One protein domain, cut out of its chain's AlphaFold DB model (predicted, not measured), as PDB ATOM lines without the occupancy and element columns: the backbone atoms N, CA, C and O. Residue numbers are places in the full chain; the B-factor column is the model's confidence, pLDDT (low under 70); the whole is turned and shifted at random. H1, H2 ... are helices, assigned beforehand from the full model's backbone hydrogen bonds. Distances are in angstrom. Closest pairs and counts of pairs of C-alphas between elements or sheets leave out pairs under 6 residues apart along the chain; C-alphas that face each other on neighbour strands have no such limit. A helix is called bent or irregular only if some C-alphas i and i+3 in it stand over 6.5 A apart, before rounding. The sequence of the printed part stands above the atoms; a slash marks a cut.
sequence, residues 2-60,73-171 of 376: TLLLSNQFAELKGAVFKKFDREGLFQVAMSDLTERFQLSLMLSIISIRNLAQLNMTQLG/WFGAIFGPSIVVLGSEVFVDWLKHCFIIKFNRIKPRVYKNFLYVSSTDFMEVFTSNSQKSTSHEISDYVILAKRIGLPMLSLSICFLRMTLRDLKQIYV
ATOM      1  N   THR A   2     351.073 121.392 224.925       62.72
ATOM      2  CA  THR A   2     351.757 120.911 226.144       62.72
ATOM      3  C   THR A   2     351.024 121.227 227.455       62.72
ATOM      4  O   THR A   2     350.977 120.373 228.329       62.72
ATOM      5  N   LEU A   3     350.379 122.397 227.572       62.97
ATOM      6  CA  LEU A   3     349.597 122.777 228.763       62.97
ATOM      7  C   LEU A   3     348.270 122.011 228.915       62.97
ATOM      8  O   LEU A   3     347.850 121.736 230.032       62.97
ATOM      9  N   LEU A   4     347.616 121.631 227.810       59.16
ATOM     10  CA  LEU A   4     346.382 120.832 227.848       59.16
ATOM     11  C   LEU A   4     346.693 119.366 228.156       59.16
ATOM     12  O   LEU A   4     346.014 118.758 228.976       59.16
ATOM     13  N   LEU A   5     347.774 118.837 227.572       64.75
ATOM     14  CA  LEU A   5     348.306 117.519 227.914       64.75
ATOM     15  C   LEU A   5     348.770 117.457 229.374       64.75
ATOM     16  O   LEU A   5     348.466 116.479 230.042       64.75
ATOM     17  N   SER A   6     349.450 118.484 229.903       66.38
ATOM     18  CA  SER A   6     349.867 118.490 231.314       66.38
ATOM     19  C   SER A   6     348.686 118.632 232.272       66.38
ATOM     20  O   SER A   6     348.724 118.051 233.353       66.38
ATOM     21  N   ASN A   7     347.640 119.367 231.884       74.88
ATOM     22  CA  ASN A   7     346.420 119.487 232.679       74.88
ATOM     23  C   ASN A   7     345.649 118.158 232.716       74.88
ATOM     24  O   ASN A   7     345.348 117.656 233.794       74.88
ATOM     25  N   GLN A   8     345.456 117.515 231.559       69.56
ATOM     26  CA  GLN A   8     344.853 116.180 231.493       69.56
ATOM     27  C   GLN A   8     345.693 115.127 232.223       69.56
ATOM     28  O   GLN A   8     345.143 114.250 232.880       69.56
ATOM     29  N   PHE A   9     347.026 115.230 232.188       65.12
ATOM     30  CA  PHE A   9     347.898 114.360 232.977       65.12
ATOM     31  C   PHE A   9     347.793 114.618 234.482       65.12
ATOM     32  O   PHE A   9     347.868 113.664 235.250       65.12
ATOM     33  N   ALA A  10     347.630 115.866 234.928       57.78
ATOM     34  CA  ALA A  10     347.446 116.193 236.341       57.78
ATOM     35  C   ALA A  10     346.087 115.700 236.868       57.78
ATOM     36  O   ALA A  10     346.015 115.165 237.975       57.78
ATOM     37  N   GLU A  11     345.042 115.801 236.050       55.62
ATOM     38  CA  GLU A  11     343.699 115.292 236.335       55.62
ATOM     39  C   GLU A  11     343.669 113.754 236.360       55.62
ATOM     40  O   GLU A  11     343.184 113.152 237.322       55.62
ATOM     41  N   LEU A  12     344.318 113.108 235.383       61.72
ATOM     42  CA  LEU A  12     344.517 111.658 235.354       61.72
ATOM     43  C   LEU A  12     345.328 111.193 236.571       61.72
ATOM     44  O   LEU A  12     344.971 110.210 237.208       61.72
ATOM     45  N   LYS A  13     346.380 111.924 236.956       56.38
ATOM     46  CA  LYS A  13     347.185 111.630 238.150       56.38
ATOM     47  C   LYS A  13     346.343 111.747 239.430       56.38
ATOM     48  O   LYS A  13     346.415 110.867 240.283       56.38
ATOM     49  N   GLY A  14     345.510 112.782 239.553       54.78
ATOM     50  CA  GLY A  14     344.621 112.992 240.702       54.78
ATOM     51  C   GLY A  14     343.531 111.924 240.845       54.78
ATOM     52  O   GLY A  14     343.266 111.463 241.955       54.78
ATOM     53  N   ALA A  15     342.945 111.477 239.732       56.44
ATOM     54  CA  ALA A  15     341.977 110.382 239.721       56.44
ATOM     55  C   ALA A  15     342.650 109.025 240.001       56.44
ATOM     56  O   ALA A  15     342.180 108.249 240.827       56.44
ATOM     57  N   VAL A  16     343.795 108.741 239.382       51.56
ATOM     58  CA  VAL A  16     344.462 107.430 239.462       51.56
ATOM     59  C   VAL A  16     345.044 107.122 240.851       51.56
ATOM     60  O   VAL A  16     345.110 105.955 241.233       51.56
ATOM     61  N   PHE A  17     345.420 108.140 241.636       52.38
ATOM     62  CA  PHE A  17     345.915 107.955 243.009       52.38
ATOM     63  C   PHE A  17     344.827 108.010 244.089       52.38
ATOM     64  O   PHE A  17     345.111 107.748 245.261       52.38
ATOM     65  N   LYS A  18     343.580 108.315 243.722       53.78
ATOM     66  CA  LYS A  18     342.455 108.253 244.652       53.78
ATOM     67  C   LYS A  18     341.987 106.802 244.754       53.78
ATOM     68  O   LYS A  18     341.680 106.169 243.748       53.78
ATOM     69  N   LYS A  19     341.933 106.267 245.978       55.44
ATOM     70  CA  LYS A  19     341.399 104.925 246.238       55.44
ATOM     71  C   LYS A  19     339.910 104.934 245.881       55.44
ATOM     72  O   LYS A  19     339.106 105.505 246.616       55.44
ATOM     73  N   PHE A  20     339.564 104.379 244.727       58.28
ATOM     74  CA  PHE A  20     338.181 104.305 244.276       58.28
ATOM     75  C   PHE A  20     337.533 103.053 244.865       58.28
ATOM     76  O   PHE A  20     337.951 101.931 244.579       58.28
ATOM     77  N   ASP A  21     336.502 103.251 245.688       65.06
ATOM     78  CA  ASP A  21     335.577 102.178 246.055       65.06
ATOM     79  C   ASP A  21     334.764 101.766 244.807       65.06
ATOM     80  O   ASP A  21     334.653 102.524 243.836       65.06
ATOM     81  N   ARG A  22     334.184 100.557 244.808       69.12
ATOM     82  CA  ARG A  22     333.425 100.015 243.656       69.12
ATOM     83  C   ARG A  22     332.292 100.947 243.205       69.12
ATOM     84  O   ARG A  22     331.970 100.996 242.025       69.12
ATOM     85  N   GLU A  23     331.743 101.719 244.135       70.75
ATOM     86  CA  GLU A  23     330.706 102.727 243.898       70.75
ATOM     87  C   GLU A  23     331.225 103.932 243.111       70.75
ATOM     88  O   GLU A  23     330.586 104.352 242.150       70.75
ATOM     89  N   GLY A  24     332.422 104.432 243.428       77.38
ATOM     90  CA  GLY A  24     333.044 105.505 242.650       77.38
ATOM     91  C   GLY A  24     333.415 105.048 241.236       77.38
ATOM     92  O   GLY A  24     333.272 105.808 240.282       77.38
ATOM     93  N   LEU A  25     333.812 103.781 241.069       82.19
ATOM     94  CA  LEU A  25     334.043 103.200 239.741       82.19
ATOM     95  C   LEU A  25     332.745 103.093 238.924       82.19
ATOM     96  O   LEU A  25     332.769 103.339 237.718       82.19
ATOM     97  N   PHE A  26     331.622 102.753 239.564       82.06
ATOM     98  CA  PHE A  26     330.312 102.726 238.911       82.06
ATOM     99  C   PHE A  26     329.888 104.120 238.436       82.06
ATOM    100  O   PHE A  26     329.448 104.267 237.298       82.06
ATOM    101  N   GLN A  27     330.064 105.146 239.274       81.56
ATOM    102  CA  GLN A  27     329.735 106.530 238.928       81.56
ATOM    103  C   GLN A  27     330.522 107.027 237.715       81.56
ATOM    104  O   GLN A  27     329.929 107.593 236.796       81.56
ATOM    105  N   VAL A  28     331.837 106.781 237.694       83.19
ATOM    106  CA  VAL A  28     332.701 107.134 236.556       83.19
ATOM    107  C   VAL A  28     332.260 106.379 235.302       83.19
ATOM    108  O   VAL A  28     332.071 106.996 234.260       83.19
ATOM    109  N   ALA A  29     331.999 105.072 235.406       85.31
ATOM    110  CA  ALA A  29     331.546 104.270 234.270       85.31
ATOM    111  C   ALA A  29     330.200 104.742 233.695       85.31
ATOM    112  O   ALA A  29     330.029 104.773 232.478       85.31
ATOM    113  N   MET A  30     329.245 105.113 234.554       82.44
ATOM    114  CA  MET A  30     327.944 105.622 234.116       82.44
ATOM    115  C   MET A  30     328.070 107.015 233.483       82.44
ATOM    116  O   MET A  30     327.406 107.296 232.488       82.44
ATOM    117  N   SER A  31     328.956 107.864 234.013       82.88
ATOM    118  CA  SER A  31     329.257 109.177 233.432       82.88
ATOM    119  C   SER A  31     329.868 109.049 232.033       82.88
ATOM    120  O   SER A  31     329.336 109.632 231.089       82.88
ATOM    121  N   ASP A  32     330.918 108.236 231.886       86.62
ATOM    122  CA  ASP A  32     331.588 107.995 230.600       86.62
ATOM    123  C   ASP A  32     330.604 107.379 229.577       86.62
ATOM    124  O   ASP A  32     330.589 107.743 228.399       86.62
ATOM    125  N   LEU A  33     329.713 106.476 230.014       86.12
ATOM    126  CA  LEU A  33     328.669 105.899 229.157       86.12
ATOM    127  C   LEU A  33     327.695 106.962 228.627       86.12
ATOM    128  O   LEU A  33     327.381 106.971 227.434       86.12
ATOM    129  N   THR A  34     327.216 107.849 229.501       83.44
ATOM    130  CA  THR A  34     326.275 108.914 229.133       83.44
ATOM    131  C   THR A  34     326.916 109.942 228.203       83.44
ATOM    132  O   THR A  34     326.288 110.350 227.223       83.44
ATOM    133  N   GLU A  35     328.175 110.306 228.444       86.12
ATOM    134  CA  GLU A  35     328.951 111.184 227.564       86.12
ATOM    135  C   GLU A  35     329.080 110.593 226.153       86.12
ATOM    136  O   GLU A  35     328.700 111.229 225.165       86.12
ATOM    137  N   ARG A  36     329.513 109.330 226.054       87.94
ATOM    138  CA  ARG A  36     329.636 108.612 224.777       87.94
ATOM    139  C   ARG A  36     328.310 108.492 224.047       87.94
ATOM    140  O   ARG A  36     328.266 108.626 222.824       87.94
ATOM    141  N   PHE A  37     327.224 108.240 224.771       85.38
ATOM    142  CA  PHE A  37     325.896 108.168 224.176       85.38
ATOM    143  C   PHE A  37     325.474 109.518 223.590       85.38
ATOM    144  O   PHE A  37     325.011 109.576 222.450       85.38
ATOM    145  N   GLN A  38     325.681 110.611 224.328       85.44
ATOM    146  CA  GLN A  38     325.400 111.960 223.844       85.44
ATOM    147  C   GLN A  38     326.250 112.305 222.612       85.44
ATOM    148  O   GLN A  38     325.712 112.810 221.624       85.44
ATOM    149  N   LEU A  39     327.546 111.991 222.633       87.50
ATOM    150  CA  LEU A  39     328.449 112.191 221.499       87.50
ATOM    151  C   LEU A  39     328.008 111.361 220.283       87.50
ATOM    152  O   LEU A  39     327.913 111.890 219.173       87.50
ATOM    153  N   SER A  40     327.648 110.092 220.495       85.94
ATOM    154  CA  SER A  40     327.130 109.201 219.454       85.94
ATOM    155  C   SER A  40     325.829 109.721 218.841       85.94
ATOM    156  O   SER A  40     325.657 109.652 217.624       85.94
ATOM    157  N   LEU A  41     324.906 110.249 219.652       84.88
ATOM    158  CA  LEU A  41     323.664 110.841 219.156       84.88
ATOM    159  C   LEU A  41     323.930 112.094 218.323       84.88
ATOM    160  O   LEU A  41     323.379 112.230 217.232       84.88
ATOM    161  N   MET A  42     324.793 112.992 218.800       84.44
ATOM    162  CA  MET A  42     325.127 114.221 218.078       84.44
ATOM    163  C   MET A  42     325.798 113.922 216.734       84.44
ATOM    164  O   MET A  42     325.382 114.471 215.711       84.44
ATOM    165  N   LEU A  43     326.778 113.013 216.704       86.25
ATOM    166  CA  LEU A  43     327.425 112.580 215.460       86.25
ATOM    167  C   LEU A  43     326.450 111.868 214.519       86.25
ATOM    168  O   LEU A  43     326.492 112.107 213.315       86.25
ATOM    169  N   SER A  44     325.536 111.050 215.051       83.19
ATOM    170  CA  SER A  44     324.485 110.409 214.254       83.19
ATOM    171  C   SER A  44     323.591 111.447 213.570       83.19
ATOM    172  O   SER A  44     323.385 111.380 212.360       83.19
ATOM    173  N   ILE A  45     323.143 112.479 214.297       82.31
ATOM    174  CA  ILE A  45     322.324 113.556 213.721       82.31
ATOM    175  C   ILE A  45     323.103 114.327 212.645       82.31
ATOM    176  O   ILE A  45     322.554 114.623 211.583       82.31
ATOM    177  N   ILE A  46     324.377 114.648 212.886       83.00
ATOM    178  CA  ILE A  46     325.225 115.338 211.900       83.00
ATOM    179  C   ILE A  46     325.415 114.470 210.648       83.00
ATOM    180  O   ILE A  46     325.290 114.982 209.537       83.00
ATOM    181  N   SER A  47     325.649 113.167 210.815       80.75
ATOM    182  CA  SER A  47     325.780 112.210 209.712       80.75
ATOM    183  C   SER A  47     324.492 112.112 208.886       80.75
ATOM    184  O   SER A  47     324.531 112.231 207.661       80.75
ATOM    185  N   ILE A  48     323.333 112.007 209.546       77.25
ATOM    186  CA  ILE A  48     322.016 111.974 208.888       77.25
ATOM    187  C   ILE A  48     321.732 113.296 208.157       77.25
ATOM    188  O   ILE A  48     321.207 113.279 207.046       77.25
ATOM    189  N   ARG A  49     322.113 114.448 208.723       75.94
ATOM    190  CA  ARG A  49     321.974 115.747 208.041       75.94
ATOM    191  C   ARG A  49     322.885 115.872 206.831       75.94
ATOM    192  O   ARG A  49     322.448 116.392 205.808       75.94
ATOM    193  N   ASN A  50     324.120 115.387 206.933       77.19
ATOM    194  CA  ASN A  50     325.047 115.341 205.806       77.19
ATOM    195  C   ASN A  50     324.470 114.459 204.679       77.19
ATOM    196  O   ASN A  50     324.428 114.868 203.522       77.19
ATOM    197  N   LEU A  51     323.882 113.309 205.032       72.12
ATOM    198  CA  LEU A  51     323.145 112.439 204.109       72.12
ATOM    199  C   LEU A  51     321.963 113.146 203.443       72.12
ATOM    200  O   LEU A  51     321.838 113.110 202.219       72.12
ATOM    201  N   ALA A  52     321.109 113.806 204.221       69.25
ATOM    202  CA  ALA A  52     319.934 114.491 203.690       69.25
ATOM    203  C   ALA A  52     320.309 115.642 202.735       69.25
ATOM    204  O   ALA A  52     319.686 115.798 201.686       69.25
ATOM    205  N   GLN A  53     321.357 116.412 203.047       68.31
ATOM    206  CA  GLN A  53     321.824 117.529 202.215       68.31
ATOM    207  C   GLN A  53     322.466 117.074 200.899       68.31
ATOM    208  O   GLN A  53     322.252 117.704 199.860       68.31
ATOM    209  N   LEU A  54     323.214 115.970 200.923       62.16
ATOM    210  CA  LEU A  54     323.819 115.393 199.722       62.16
ATOM    211  C   LEU A  54     322.767 114.768 198.796       62.16
ATOM    212  O   LEU A  54     322.840 114.948 197.583       62.16
ATOM    213  N   ASN A  55     321.740 114.120 199.354       56.88
ATOM    214  CA  ASN A  55     320.611 113.617 198.563       56.88
ATOM    215  C   ASN A  55     319.802 114.755 197.913       56.88
ATOM    216  O   ASN A  55     319.353 114.619 196.778       56.88
ATOM    217  N   MET A  56     319.657 115.900 198.590       51.97
ATOM    218  CA  MET A  56     318.939 117.070 198.062       51.97
ATOM    219  C   MET A  56     319.683 117.797 196.931       51.97
ATOM    220  O   MET A  56     319.046 118.431 196.096       51.97
ATOM    221  N   THR A  57     321.017 117.733 196.894       52.19
ATOM    222  CA  THR A  57     321.830 118.466 195.908       52.19
ATOM    223  C   THR A  57     322.122 117.676 194.633       52.19
ATOM    224  O   THR A  57     322.688 118.250 193.702       52.19
ATOM    225  N   GLN A  58     321.731 116.396 194.547       50.78
ATOM    226  CA  GLN A  58     322.042 115.556 193.383       50.78
ATOM    227  C   GLN A  58     320.883 114.802 192.730       50.78
ATOM    228  O   GLN A  58     321.129 114.285 191.648       50.78
ATOM    229  N   LEU A  59     319.649 114.735 193.253       43.91
ATOM    230  CA  LEU A  59     318.583 114.103 192.457       43.91
ATOM    231  C   LEU A  59     317.162 114.469 192.900       43.91
ATOM    232  O   LEU A  59     316.673 114.041 193.945       43.91
ATOM    233  N   GLY A  60     316.458 115.199 192.036       44.75
ATOM    234  CA  GLY A  60     315.010 115.091 191.971       44.75
ATOM    235  C   GLY A  60     314.646 113.688 191.497       44.75
ATOM    236  O   GLY A  60     315.054 113.299 190.413       44.75
ATOM    237  N   TRP A  73     330.474 106.321 199.866       66.69
ATOM    238  CA  TRP A  73     329.744 107.417 200.508       66.69
ATOM    239  C   TRP A  73     329.627 107.205 202.028       66.69
ATOM    240  O   TRP A  73     329.945 108.110 202.802       66.69
ATOM    241  N   PHE A  74     329.307 105.978 202.463       67.75
ATOM    242  CA  PHE A  74     329.335 105.593 203.875       67.75
ATOM    243  C   PHE A  74     330.735 105.768 204.451       67.75
ATOM    244  O   PHE A  74     330.884 106.375 205.506       67.75
ATOM    245  N   GLY A  75     331.772 105.306 203.748       71.19
ATOM    246  CA  GLY A  75     333.156 105.485 204.185       71.19
ATOM    247  C   GLY A  75     333.562 106.956 204.324       71.19
ATOM    248  O   GLY A  75     334.218 107.314 205.298       71.19
ATOM    249  N   ALA A  76     333.134 107.827 203.407       69.88
ATOM    250  CA  ALA A  76     333.485 109.247 203.431       69.88
ATOM    251  C   ALA A  76     332.792 110.034 204.560       69.88
ATOM    252  O   ALA A  76     333.387 110.953 205.118       69.88
ATOM    253  N   ILE A  77     331.553 109.680 204.915       70.81
ATOM    254  CA  ILE A  77     330.741 110.433 205.893       70.81
ATOM    255  C   ILE A  77     330.796 109.815 207.284       70.81
ATOM    256  O   ILE A  77     330.946 110.523 208.284       70.81
ATOM    257  N   PHE A  78     330.729 108.487 207.363       77.44
ATOM    258  CA  PHE A  78     330.893 107.784 208.626       77.44
ATOM    259  C   PHE A  78     332.360 107.630 209.004       77.44
ATOM    260  O   PHE A  78     332.623 107.474 210.184       77.44
ATOM    261  N   GLY A  79     333.315 107.743 208.074       81.12
ATOM    262  CA  GLY A  79     334.750 107.658 208.373       81.12
ATOM    263  C   GLY A  79     335.184 108.614 209.489       81.12
ATOM    264  O   GLY A  79     335.604 108.139 210.544       81.12
ATOM    265  N   PRO A  80     335.009 109.941 209.333       82.44
ATOM    266  CA  PRO A  80     335.333 110.897 210.391       82.44
ATOM    267  C   PRO A  80     334.558 110.631 211.691       82.44
ATOM    268  O   PRO A  80     335.129 110.701 212.775       82.44
ATOM    269  N   SER A  81     333.278 110.256 211.589       84.81
ATOM    270  CA  SER A  81     332.424 109.973 212.753       84.81
ATOM    271  C   SER A  81     332.881 108.734 213.538       84.81
ATOM    272  O   SER A  81     332.918 108.755 214.766       84.81
ATOM    273  N   ILE A  82     333.262 107.662 212.838       86.50
ATOM    274  CA  ILE A  82     333.760 106.404 213.407       86.50
ATOM    275  C   ILE A  82     335.135 106.614 214.029       86.50
ATOM    276  O   ILE A  82     335.397 106.059 215.090       86.50
ATOM    277  N   VAL A  83     336.000 107.417 213.404       88.38
ATOM    278  CA  VAL A  83     337.320 107.732 213.965       88.38
ATOM    279  C   VAL A  83     337.172 108.487 215.284       88.38
ATOM    280  O   VAL A  83     337.808 108.095 216.256       88.38
ATOM    281  N   VAL A  84     336.300 109.500 215.350       89.94
ATOM    282  CA  VAL A  84     336.055 110.270 216.584       89.94
ATOM    283  C   VAL A  84     335.431 109.393 217.674       89.94
ATOM    284  O   VAL A  84     335.919 109.369 218.802       89.94
ATOM    285  N   LEU A  85     334.389 108.623 217.342       89.94
ATOM    286  CA  LEU A  85     333.762 107.705 218.296       89.94
ATOM    287  C   LEU A  85     334.758 106.632 218.769       89.94
ATOM    288  O   LEU A  85     334.819 106.308 219.950       89.94
ATOM    289  N   GLY A  86     335.558 106.090 217.851       89.31
ATOM    290  CA  GLY A  86     336.556 105.067 218.132       89.31
ATOM    291  C   GLY A  86     337.689 105.577 219.016       89.31
ATOM    292  O   GLY A  86     338.086 104.874 219.945       89.31
ATOM    293  N   SER A  87     338.176 106.802 218.778       89.88
ATOM    294  CA  SER A  87     339.184 107.420 219.643       89.88
ATOM    295  C   SER A  87     338.653 107.639 221.055       89.88
ATOM    296  O   SER A  87     339.365 107.338 222.008       89.88
ATOM    297  N   GLU A  88     337.396 108.059 221.198       89.38
ATOM    298  CA  GLU A  88     336.757 108.222 222.509       89.38
ATOM    299  C   GLU A  88     336.620 106.874 223.234       89.38
ATOM    300  O   GLU A  88     337.009 106.712 224.393       89.38
ATOM    301  N   VAL A  89     336.160 105.848 222.507       89.81
ATOM    302  CA  VAL A  89     336.015 104.490 223.047       89.81
ATOM    303  C   VAL A  89     337.353 103.948 223.551       89.81
ATOM    304  O   VAL A  89     337.421 103.357 224.637       89.81
ATOM    305  N   PHE A  90     338.412 104.166 222.775       88.75
ATOM    306  CA  PHE A  90     339.767 103.748 223.105       88.75
ATOM    307  C   PHE A  90     340.318 104.483 224.333       88.75
ATOM    308  O   PHE A  90     340.909 103.844 225.208       88.75
ATOM    309  N   VAL A  91     340.090 105.795 224.437       87.69
ATOM    310  CA  VAL A  91     340.561 106.600 225.570       87.69
ATOM    311  C   VAL A  91     339.919 106.147 226.880       87.69
ATOM    312  O   VAL A  91     340.669 105.884 227.827       87.69
ATOM    313  N   ASP A  92     338.595 105.934 226.962       88.69
ATOM    314  CA  ASP A  92     338.062 105.432 228.244       88.69
ATOM    315  C   ASP A  92     338.358 103.954 228.473       88.69
ATOM    316  O   ASP A  92     338.478 103.539 229.622       88.69
ATOM    317  N   TRP A  93     338.593 103.147 227.431       89.31
ATOM    318  CA  TRP A  93     339.109 101.794 227.653       89.31
ATOM    319  C   TRP A  93     340.453 101.833 228.393       89.31
ATOM    320  O   TRP A  93     340.617 101.143 229.402       89.31
ATOM    321  N   LEU A  94     341.373 102.709 227.969       87.88
ATOM    322  CA  LEU A  94     342.626 102.946 228.685       87.88
ATOM    323  C   LEU A  94     342.370 103.461 230.108       87.88
ATOM    324  O   LEU A  94     342.939 102.913 231.055       87.88
ATOM    325  N   LYS A  95     341.485 104.452 230.278       87.44
ATOM    326  CA  LYS A  95     341.093 105.008 231.587       87.44
ATOM    327  C   LYS A  95     340.629 103.899 232.545       87.44
ATOM    328  O   LYS A  95     341.200 103.737 233.625       87.44
ATOM    329  N   HIS A  96     339.671 103.072 232.128       86.62
ATOM    330  CA  HIS A  96     339.143 101.958 232.917       86.62
ATOM    331  C   HIS A  96     340.216 100.907 233.223       86.62
ATOM    332  O   HIS A  96     340.316 100.453 234.365       86.62
ATOM    333  N   CYS A  97     341.067 100.551 232.256       86.19
ATOM    334  CA  CYS A  97     342.183  99.632 232.483       86.19
ATOM    335  C   CYS A  97     343.159 100.153 233.547       86.19
ATOM    336  O   CYS A  97     343.574  99.384 234.421       86.19
ATOM    337  N   PHE A  98     343.490 101.447 233.523       85.19
ATOM    338  CA  PHE A  98     344.332 102.061 234.548       85.19
ATOM    339  C   PHE A  98     343.653 102.033 235.919       85.19
ATOM    340  O   PHE A  98     344.253 101.536 236.872       85.19
ATOM    341  N   ILE A  99     342.396 102.470 236.030       83.69
ATOM    342  CA  ILE A  99     341.683 102.519 237.319       83.69
ATOM    343  C   ILE A  99     341.576 101.122 237.955       83.69
ATOM    344  O   ILE A  99     341.829 100.970 239.153       83.69
ATOM    345  N   ILE A 100     341.259 100.090 237.167       84.56
ATOM    346  CA  ILE A 100     341.172  98.695 237.634       84.56
ATOM    347  C   ILE A 100     342.537  98.207 238.133       84.56
ATOM    348  O   ILE A 100     342.626  97.615 239.212       84.56
ATOM    349  N   LYS A 101     343.604  98.466 237.363       82.31
ATOM    350  CA  LYS A 101     344.969  98.025 237.681       82.31
ATOM    351  C   LYS A 101     345.501  98.697 238.947       82.31
ATOM    352  O   LYS A 101     346.081  98.013 239.788       82.31
ATOM    353  N   PHE A 102     345.279 100.001 239.102       79.44
ATOM    354  CA  PHE A 102     345.730 100.759 240.270       79.44
ATOM    355  C   PHE A 102     344.952 100.404 241.545       79.44
ATOM    356  O   PHE A 102     345.561 100.261 242.603       79.44
ATOM    357  N   ASN A 103     343.639 100.167 241.453       77.75
ATOM    358  CA  ASN A 103     342.812  99.808 242.613       77.75
ATOM    359  C   ASN A 103     342.755  98.293 242.901       77.75
ATOM    360  O   ASN A 103     342.083  97.880 243.845       77.75
ATOM    361  N   ARG A 104     343.445  97.454 242.109       80.69
ATOM    362  CA  ARG A 104     343.411  95.975 242.189       80.69
ATOM    363  C   ARG A 104     341.990  95.392 242.215       80.69
ATOM    364  O   ARG A 104     341.723  94.383 242.867       80.69
ATOM    365  N   ILE A 105     341.069  96.020 241.489       80.00
ATOM    366  CA  ILE A 105     339.682  95.559 241.376       80.00
ATOM    367  C   ILE A 105     339.625  94.460 240.308       80.00
ATOM    368  O   ILE A 105     340.309  94.529 239.290       80.00
ATOM    369  N   LYS A 106     338.813  93.417 240.509       81.31
ATOM    370  CA  LYS A 106     338.610  92.389 239.478       81.31
ATOM    371  C   LYS A 106     337.731  92.963 238.350       81.31
ATOM    372  O   LYS A 106     336.676  93.517 238.658       81.31
ATOM    373  N   PRO A 107     338.050  92.755 237.055       79.06
ATOM    374  CA  PRO A 107     337.198  93.196 235.935       79.06
ATOM    375  C   PRO A 107     335.770  92.628 235.970       79.06
ATOM    376  O   PRO A 107     334.874  93.122 235.296       79.06
ATOM    377  N   ARG A 108     335.536  91.589 236.777       79.25
ATOM    378  CA  ARG A 108     334.221  90.987 236.992       79.25
ATOM    379  C   ARG A 108     333.170  91.979 237.500       79.25
ATOM    380  O   ARG A 108     332.003  91.818 237.164       79.25
ATOM    381  N   VAL A 109     333.579  93.012 238.236       81.31
ATOM    382  CA  VAL A 109     332.670  93.993 238.850       81.31
ATOM    383  C   VAL A 109     331.796  94.719 237.808       81.31
ATOM    384  O   VAL A 109     330.647  95.039 238.096       81.31
ATOM    385  N   TYR A 110     332.252  94.870 236.557       83.31
ATOM    386  CA  TYR A 110     331.427  95.450 235.484       83.31
ATOM    387  C   TYR A 110     330.188  94.614 235.139       83.31
ATOM    388  O   TYR A 110     329.189  95.168 234.688       83.31
ATOM    389  N   LYS A 111     330.201  93.293 235.377       82.31
ATOM    390  CA  LYS A 111     328.994  92.464 235.212       82.31
ATOM    391  C   LYS A 111     327.925  92.836 236.241       82.31
ATOM    392  O   LYS A 111     326.748  92.859 235.896       82.31
ATOM    393  N   ASN A 112     328.340  93.181 237.460       81.56
ATOM    394  CA  ASN A 112     327.439  93.630 238.521       81.56
ATOM    395  C   ASN A 112     326.895  95.029 238.184       81.56
ATOM    396  O   ASN A 112     325.707  95.282 238.343       81.56
ATOM    397  N   PHE A 113     327.718  95.905 237.596       84.62
ATOM    398  CA  PHE A 113     327.265  97.210 237.091       84.62
ATOM    399  C   PHE A 113     326.193  97.079 236.002       84.62
ATOM    400  O   PHE A 113     325.168  97.756 236.054       84.62
ATOM    401  N   LEU A 114     326.403  96.172 235.043       81.88
ATOM    402  CA  LEU A 114     325.419  95.876 234.001       81.88
ATOM    403  C   LEU A 114     324.132  95.278 234.575       81.88
ATOM    404  O   LEU A 114     323.051  95.596 234.084       81.88
ATOM    405  N   TYR A 115     324.229  94.437 235.607       83.38
ATOM    406  CA  TYR A 115     323.064  93.881 236.294       83.38
ATOM    407  C   TYR A 115     322.235  94.966 236.995       83.38
ATOM    408  O   TYR A 115     321.020  95.013 236.804       83.38
ATOM    409  N   VAL A 116     322.883  95.863 237.748       81.62
ATOM    410  CA  VAL A 116     322.217  96.999 238.407       81.62
ATOM    411  C   VAL A 116     321.528  97.876 237.365       81.62
ATOM    412  O   VAL A 116     320.325  98.096 237.453       81.62
ATOM    413  N   SER A 117     322.244  98.253 236.301       79.75
ATOM    414  CA  SER A 117     321.680  99.052 235.208       79.75
ATOM    415  C   SER A 117     320.509  98.355 234.494       79.75
ATOM    416  O   SER A 117     319.510  98.996 234.173       79.75
ATOM    417  N   SER A 118     320.584  97.036 234.286       80.69
ATOM    418  CA  SER A 118     319.499  96.251 233.674       80.69
ATOM    419  C   SER A 118     318.277  96.138 234.584       80.69
ATOM    420  O   SER A 118     317.147  96.152 234.101       80.69
ATOM    421  N   THR A 119     318.494  96.030 235.895       78.56
ATOM    422  CA  THR A 119     317.421  95.979 236.898       78.56
ATOM    423  C   THR A 119     316.707  97.323 236.981       78.56
ATOM    424  O   THR A 119     315.481  97.351 236.885       78.56
ATOM    425  N   ASP A 120     317.462  98.424 237.034       76.88
ATOM    426  CA  ASP A 120     316.922  99.786 237.000       76.88
ATOM    427  C   ASP A 120     316.109 100.020 235.708       76.88
ATOM    428  O   ASP A 120     315.010 100.570 235.738       76.88
ATOM    429  N   PHE A 121     316.594  99.530 234.561       77.12
ATOM    430  CA  PHE A 121     315.856  99.580 233.294       77.12
ATOM    431  C   PHE A 121     314.545  98.775 233.337       77.12
ATOM    432  O   PHE A 121     313.502  99.245 232.876       77.12
ATOM    433  N   MET A 122     314.563  97.563 233.894       75.31
ATOM    434  CA  MET A 122     313.376  96.707 233.989       75.31
ATOM    435  C   MET A 122     312.311  97.262 234.937       75.31
ATOM    436  O   MET A 122     311.124  97.174 234.616       75.31
ATOM    437  N   GLU A 123     312.712  97.835 236.073       75.25
ATOM    438  CA  GLU A 123     311.805  98.487 237.027       75.25
ATOM    439  C   GLU A 123     310.997  99.591 236.331       75.25
ATOM    440  O   GLU A 123     309.785  99.709 236.509       75.25
ATOM    441  N   VAL A 124     311.646 100.324 235.434       69.81
ATOM    442  CA  VAL A 124     311.064 101.446 234.693       69.81
ATOM    443  C   VAL A 124     310.129 100.973 233.593       69.81
ATOM    444  O   VAL A 124     309.028 101.502 233.443       69.81
ATOM    445  N   PHE A 125     310.543  99.968 232.821       67.81
ATOM    446  CA  PHE A 125     309.690  99.378 231.789       67.81
ATOM    447  C   PHE A 125     308.442  98.722 232.390       67.81
ATOM    448  O   PHE A 125     307.356  98.842 231.826       67.81
ATOM    449  N   THR A 126     308.580  98.081 233.550       69.12
ATOM    450  CA  THR A 126     307.461  97.436 234.254       69.12
ATOM    451  C   THR A 126     306.531  98.472 234.881       69.12
ATOM    452  O   THR A 126     305.318  98.366 234.723       69.12
ATOM    453  N   SER A 127     307.079  99.525 235.499       64.62
ATOM    454  CA  SER A 127     306.285 100.628 236.061       64.62
ATOM    455  C   SER A 127     305.462 101.353 234.990       64.62
ATOM    456  O   SER A 127     304.284 101.630 235.214       64.62
ATOM    457  N   ASN A 128     306.031 101.568 233.796       56.97
ATOM    458  CA  ASN A 128     305.302 102.116 232.644       56.97
ATOM    459  C   ASN A 128     304.159 101.207 232.171       56.97
ATOM    460  O   ASN A 128     303.148 101.692 231.679       56.97
ATOM    461  N   SER A 129     304.300  99.886 232.304       57.97
ATOM    462  CA  SER A 129     303.253  98.945 231.895       57.97
ATOM    463  C   SER A 129     302.078  98.884 232.877       57.97
ATOM    464  O   SER A 129     301.030  98.360 232.507       57.97
ATOM    465  N   GLN A 130     302.247  99.352 234.122       55.88
ATOM    466  CA  GLN A 130     301.313  99.074 235.218       55.88
ATOM    467  C   GLN A 130     300.488 100.293 235.682       55.88
ATOM    468  O   GLN A 130     299.484 100.099 236.366       55.88
ATOM    469  N   LYS A 131     300.839 101.536 235.312       49.62
ATOM    470  CA  LYS A 131     300.082 102.748 235.701       49.62
ATOM    471  C   LYS A 131     299.928 103.761 234.560       49.62
ATOM    472  O   LYS A 131     300.733 104.672 234.430       49.62
ATOM    473  N   SER A 132     298.826 103.667 233.816       44.59
ATOM    474  CA  SER A 132     298.406 104.669 232.823       44.59
ATOM    475  C   SER A 132     297.678 105.865 233.452       44.59
ATOM    476  O   SER A 132     296.480 106.022 233.248       44.59
ATOM    477  N   THR A 133     298.363 106.721 234.216       43.59
ATOM    478  CA  THR A 133     297.817 108.046 234.593       43.59
ATOM    479  C   THR A 133     298.929 109.051 234.896       43.59
ATOM    480  O   THR A 133     299.641 108.872 235.878       43.59
ATOM    481  N   SER A 134     299.015 110.116 234.087       49.06
ATOM    482  CA  SER A 134     299.522 111.498 234.298       49.06
ATOM    483  C   SER A 134     300.862 111.786 235.014       49.06
ATOM    484  O   SER A 134     301.463 112.822 234.738       49.06
ATOM    485  N   HIS A 135     301.380 110.916 235.882       51.38
ATOM    486  CA  HIS A 135     302.687 111.043 236.545       51.38
ATOM    487  C   HIS A 135     303.855 110.462 235.720       51.38
ATOM    488  O   HIS A 135     305.016 110.692 236.059       51.38
ATOM    489  N   GLU A 136     303.570 109.806 234.587       56.09
ATOM    490  CA  GLU A 136     304.549 109.122 233.720       56.09
ATOM    491  C   GLU A 136     305.697 110.029 233.239       56.09
ATOM    492  O   GLU A 136     306.850 109.607 233.170       56.09
ATOM    493  N   ILE A 137     305.411 111.301 232.938       55.66
ATOM    494  CA  ILE A 137     306.425 112.260 232.467       55.66
ATOM    495  C   ILE A 137     307.376 112.653 233.604       55.66
ATOM    496  O   ILE A 137     308.579 112.786 233.380       55.66
ATOM    497  N   SER A 138     306.858 112.814 234.824       57.75
ATOM    498  CA  SER A 138     307.672 113.152 235.997       57.75
ATOM    499  C   SER A 138     308.615 112.004 236.345       57.75
ATOM    500  O   SER A 138     309.809 112.233 236.541       57.75
ATOM    501  N   ASP A 139     308.117 110.770 236.328       57.78
ATOM    502  CA  ASP A 139     308.918 109.581 236.622       57.78
ATOM    503  C   ASP A 139     309.988 109.346 235.545       57.78
ATOM    504  O   ASP A 139     311.143 109.059 235.867       57.78
ATOM    505  N   TYR A 140     309.664 109.594 234.268       58.06
ATOM    506  CA  TYR A 140     310.631 109.540 233.166       58.06
ATOM    507  C   TYR A 140     311.727 110.606 233.293       58.06
ATOM    508  O   TYR A 140     312.899 110.331 233.033       58.06
ATOM    509  N   VAL A 141     311.378 111.825 233.716       55.66
ATOM    510  CA  VAL A 141     312.329 112.933 233.904       55.66
ATOM    511  C   VAL A 141     313.216 112.713 235.132       55.66
ATOM    512  O   VAL A 141     314.425 112.931 235.050       55.66
ATOM    513  N   ILE A 142     312.657 112.245 236.251       56.03
ATOM    514  CA  ILE A 142     313.407 111.933 237.481       56.03
ATOM    515  C   ILE A 142     314.409 110.801 237.228       56.03
ATOM    516  O   ILE A 142     315.533 110.826 237.734       56.03
ATOM    517  N   LEU A 143     314.035 109.836 236.397       53.19
ATOM    518  CA  LEU A 143     314.867 108.698 236.053       53.19
ATOM    519  C   LEU A 143     315.904 109.007 234.959       53.19
ATOM    520  O   LEU A 143     317.067 108.633 235.103       53.19
ATOM    521  N   ALA A 144     315.541 109.748 233.910       55.12
ATOM    522  CA  ALA A 144     316.504 110.265 232.933       55.12
ATOM    523  C   ALA A 144     317.586 111.112 233.622       55.12
ATOM    524  O   ALA A 144     318.767 111.021 233.290       55.12
ATOM    525  N   LYS A 145     317.186 111.862 234.657       51.78
ATOM    526  CA  LYS A 145     318.083 112.613 235.534       51.78
ATOM    527  C   LYS A 145     318.992 111.715 236.392       51.78
ATOM    528  O   LYS A 145     320.099 112.142 236.700       51.78
ATOM    529  N   ARG A 146     318.584 110.481 236.729       55.34
ATOM    530  CA  ARG A 146     319.419 109.476 237.428       55.34
ATOM    531  C   ARG A 146     320.401 108.734 236.520       55.34
ATOM    532  O   ARG A 146     321.478 108.383 236.977       55.34
ATOM    533  N   ILE A 147     320.050 108.525 235.251       57.97
ATOM    534  CA  ILE A 147     320.968 108.001 234.219       57.97
ATOM    535  C   ILE A 147     321.988 109.093 233.810       57.97
ATOM    536  O   ILE A 147     322.972 108.831 233.123       57.97
ATOM    537  N   GLY A 148     321.772 110.337 234.255       54.84
ATOM    538  CA  GLY A 148     322.601 111.495 233.929       54.84
ATOM    539  C   GLY A 148     322.347 112.035 232.523       54.84
ATOM    540  O   GLY A 148     323.065 112.922 232.072       54.84
ATOM    541  N   LEU A 149     321.335 111.518 231.819       60.50
ATOM    542  CA  LEU A 149     321.126 111.803 230.410       60.50
ATOM    543  C   LEU A 149     320.302 113.088 230.237       60.50
ATOM    544  O   LEU A 149     319.142 113.130 230.666       60.50
ATOM    545  N   PRO A 150     320.834 114.142 229.588       64.31
ATOM    546  CA  PRO A 150     320.111 115.391 229.373       64.31
ATOM    547  C   PRO A 150     319.090 115.234 228.232       64.31
ATOM    548  O   PRO A 150     319.213 115.832 227.160       64.31
ATOM    549  N   MET A 151     318.051 114.427 228.470       66.44
ATOM    550  CA  MET A 151     317.002 114.088 227.500       66.44
ATOM    551  C   MET A 151     316.311 115.331 226.936       66.44
ATOM    552  O   MET A 151     315.978 115.362 225.753       66.44
ATOM    553  N   LEU A 152     316.143 116.376 227.750       63.06
ATOM    554  CA  LEU A 152     315.559 117.645 227.312       63.06
ATOM    555  C   LEU A 152     316.448 118.365 226.293       63.06
ATOM    556  O   LEU A 152     315.961 118.746 225.232       63.06
ATOM    557  N   SER A 153     317.751 118.499 226.560       71.81
ATOM    558  CA  SER A 153     318.678 119.143 225.620       71.81
ATOM    559  C   SER A 153     318.786 118.361 224.312       71.81
ATOM    560  O   SER A 153     318.800 118.962 223.240       71.81
ATOM    561  N   LEU A 154     318.790 117.028 224.384       71.69
ATOM    562  CA  LEU A 154     318.769 116.167 223.199       71.69
ATOM    563  C   LEU A 154     317.460 116.309 222.415       71.69
ATOM    564  O   LEU A 154     317.500 116.413 221.192       71.69
ATOM    565  N   SER A 155     316.316 116.396 223.098       68.44
ATOM    566  CA  SER A 155     315.005 116.590 222.463       68.44
ATOM    567  C   SER A 155     314.908 117.945 221.767       68.44
ATOM    568  O   SER A 155     314.451 118.028 220.630       68.44
ATOM    569  N   ILE A 156     315.389 119.010 222.416       76.44
ATOM    570  CA  ILE A 156     315.423 120.363 221.846       76.44
ATOM    571  C   ILE A 156     316.386 120.421 220.656       76.44
ATOM    572  O   ILE A 156     316.056 121.011 219.628       76.44
ATOM    573  N   CYS A 157     317.561 119.797 220.769       73.19
ATOM    574  CA  CYS A 157     318.532 119.699 219.682       73.19
ATOM    575  C   CYS A 157     317.934 118.963 218.477       73.19
ATOM    576  O   CYS A 157     317.947 119.487 217.363       73.19
ATOM    577  N   PHE A 158     317.331 117.798 218.715       73.75
ATOM    578  CA  PHE A 158     316.658 117.006 217.693       73.75
ATOM    579  C   PHE A 158     315.522 117.786 217.028       73.75
ATOM    580  O   PHE A 158     315.464 117.854 215.799       73.75
ATOM    581  N   LEU A 159     314.665 118.438 217.818       73.19
ATOM    582  CA  LEU A 159     313.583 119.276 217.309       73.19
ATOM    583  C   LEU A 159     314.143 120.400 216.430       73.19
ATOM    584  O   LEU A 159     313.734 120.541 215.282       73.19
ATOM    585  N   ARG A 160     315.135 121.154 216.917       76.38
ATOM    586  CA  ARG A 160     315.769 122.246 216.162       76.38
ATOM    587  C   ARG A 160     316.392 121.769 214.853       76.38
ATOM    588  O   ARG A 160     316.261 122.463 213.845       76.38
ATOM    589  N   MET A 161     317.068 120.623 214.864       69.81
ATOM    590  CA  MET A 161     317.650 120.039 213.656       69.81
ATOM    591  C   MET A 161     316.567 119.625 212.655       69.81
ATOM    592  O   MET A 161     316.710 119.900 211.468       69.81
ATOM    593  N   THR A 162     315.476 119.032 213.137       68.62
ATOM    594  CA  THR A 162     314.432 118.425 212.298       68.62
ATOM    595  C   THR A 162     313.415 119.454 211.791       68.62
ATOM    596  O   THR A 162     312.808 119.250 210.749       68.62
ATOM    597  N   LEU A 163     313.257 120.609 212.453       72.88
ATOM    598  CA  LEU A 163     312.290 121.653 212.072       72.88
ATOM    599  C   LEU A 163     312.464 122.173 210.635       72.88
ATOM    600  O   LEU A 163     311.471 122.438 209.955       72.88
ATOM    601  N   ARG A 164     313.708 122.343 210.167       68.94
ATOM    602  CA  ARG A 164     313.974 122.852 208.811       68.94
ATOM    603  C   ARG A 164     313.598 121.814 207.750       68.94
ATOM    604  O   ARG A 164     312.932 122.165 206.780       68.94
ATOM    605  N   ASP A 165     313.954 120.560 207.995       68.06
ATOM    606  CA  ASP A 165     313.667 119.443 207.097       68.06
ATOM    607  C   ASP A 165     312.157 119.123 207.092       68.06
ATOM    608  O   ASP A 165     311.565 118.937 206.031       68.06
ATOM    609  N   LEU A 166     311.490 119.186 208.255       67.81
ATOM    610  CA  LEU A 166     310.035 119.038 208.374       67.81
ATOM    611  C   LEU A 166     309.290 120.111 207.588       67.81
ATOM    612  O   LEU A 166     308.361 119.787 206.858       67.81
ATOM    613  N   LYS A 167     309.696 121.381 207.691       71.12
ATOM    614  CA  LYS A 167     309.040 122.466 206.947       71.12
ATOM    615  C   LYS A 167     309.135 122.254 205.435       71.12
ATOM    616  O   LYS A 167     308.169 122.519 204.726       71.12
ATOM    617  N   GLN A 168     310.279 121.772 204.954       67.81
ATOM    618  CA  GLN A 168     310.509 121.524 203.533       67.81
ATOM    619  C   GLN A 168     309.738 120.300 203.013       67.81
ATOM    620  O   GLN A 168     309.262 120.318 201.882       67.81
ATOM    621  N   ILE A 169     309.579 119.262 203.838       66.44
ATOM    622  CA  ILE A 169     308.837 118.040 203.492       66.44
ATOM    623  C   ILE A 169     307.318 118.252 203.586       66.44
ATOM    624  O   ILE A 169     306.578 117.735 202.751       66.44
ATOM    625  N   TYR A 170     306.843 119.019 204.572       66.75
ATOM    626  CA  TYR A 170     305.412 119.150 204.864       66.75
ATOM    627  C   TYR A 170     304.709 120.314 204.159       66.75
ATOM    628  O   TYR A 170     303.479 120.302 204.077       66.75
ATOM    629  N   VAL A 171     305.440 121.298 203.618       65.69
ATOM    630  CA  VAL A 171     304.848 122.458 202.921       65.69
ATOM    631  C   VAL A 171     305.393 122.594 201.488       65.69
ATOM    632  O   VAL A 171     306.156 123.522 201.219       65.69
TER     633      VAL A 171
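This is residues 2 to 60 and 73 to 171 of the 376 residues of the protein "Hypothetical_protein" of Candida auris (UniProt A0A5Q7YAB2). The core is one very long helix, H2, with H3 running back beside it on one side and H6 loosely beside part of it on the other, three nearly parallel rods in a row. From near the start of H2 an arm sticks out at a steep angle: H4 goes out, residues 129 to 135 stand free at the tip, and H5 comes back roughly alongside H4. H1 sticks out elsewhere, free over residues 2 to 11, with its last residue against H3. The printed part has 158 residues with six named helices, H1 to H6 in order along the chain, and no named strand; the class is all helix. It is loose, with a radius of gyration of the C-alphas of 20.3 A, and flat, spanning 60 by 52 by 26 A.

Find C-alpha 22 at (333.425, 100.015, 243.656); from there H2, residues 22 to 58, runs 53.8 A to C-alpha 58 at (322.042, 115.556, 193.383). H3, residues 73 to 103, covers 44.7 A, with a kink of 42 degrees near residue 80. H6, residues 151 to 170, is 25.9 A long and ends at C-alpha 170, (305.412, 119.150, 204.864). It has a kink of 42 degrees near residue 164 and is irregular, only just: C-alphas 161 and 164 are 6.7 A apart. H4 is residues 109 to 130, 32.0 A; H5 is residues 136 to 146, 15.3 A; H1 is residues 2 to 16, 20.3 A.

Begin at H2, which touches H3 at a shallow tilt of 6 degrees, opposite ways; their closest C-alphas, those of Leu 43 and Ser 81, are 6.3 A apart. H2 and H6 only just touch, with 3 pairs of C-alphas within 8 A, through residues 38 to 45 and 154 to 161 alone; the closest C-alphas, Ile 45 and Phe 158, are 7.7 A apart. These two run the same way at a shallow tilt of 10 degrees, while H3 and H6 are apart. H4 is close to H2 but not clearly touching, at a steep tilt of 67 degrees, with the C-alphas of Phe 26 and Phe 113 closest at 6.6 A. H4 and H5 are also close but not clearly touching: C-alphas 128 and 136 are closest at 7.1 A, and the helices run opposite ways at a shallow tilt of 11 degrees. H1 only just touches H3, through Val 16 alone, whose C-alpha is 6.0 A from that of Ile 99, the closest pair; their steep tilt is 47 degrees. Look along the backbones: in H1, H4 and H5 every O i to N i+4 pair is within hydrogen-bond range, against 32 of 33 in H2, 25 of 27 in H3 and 14 of 16 in H6.

The two C-alphas farthest apart are those of Lys 19 and Gly 60, 61.2 A. Residues 61 to 72 are not printed, and C-alphas 60 and 73 are 18.7 A apart across the cut. The links printed whole, H1 to H2, H3 to H4, H4 to H5 and H5 to H6, are tight. Mean pLDDT of the printed part is 71.8, and 71 residues are under 70, among them residues 8 to 22 and 124 to 152.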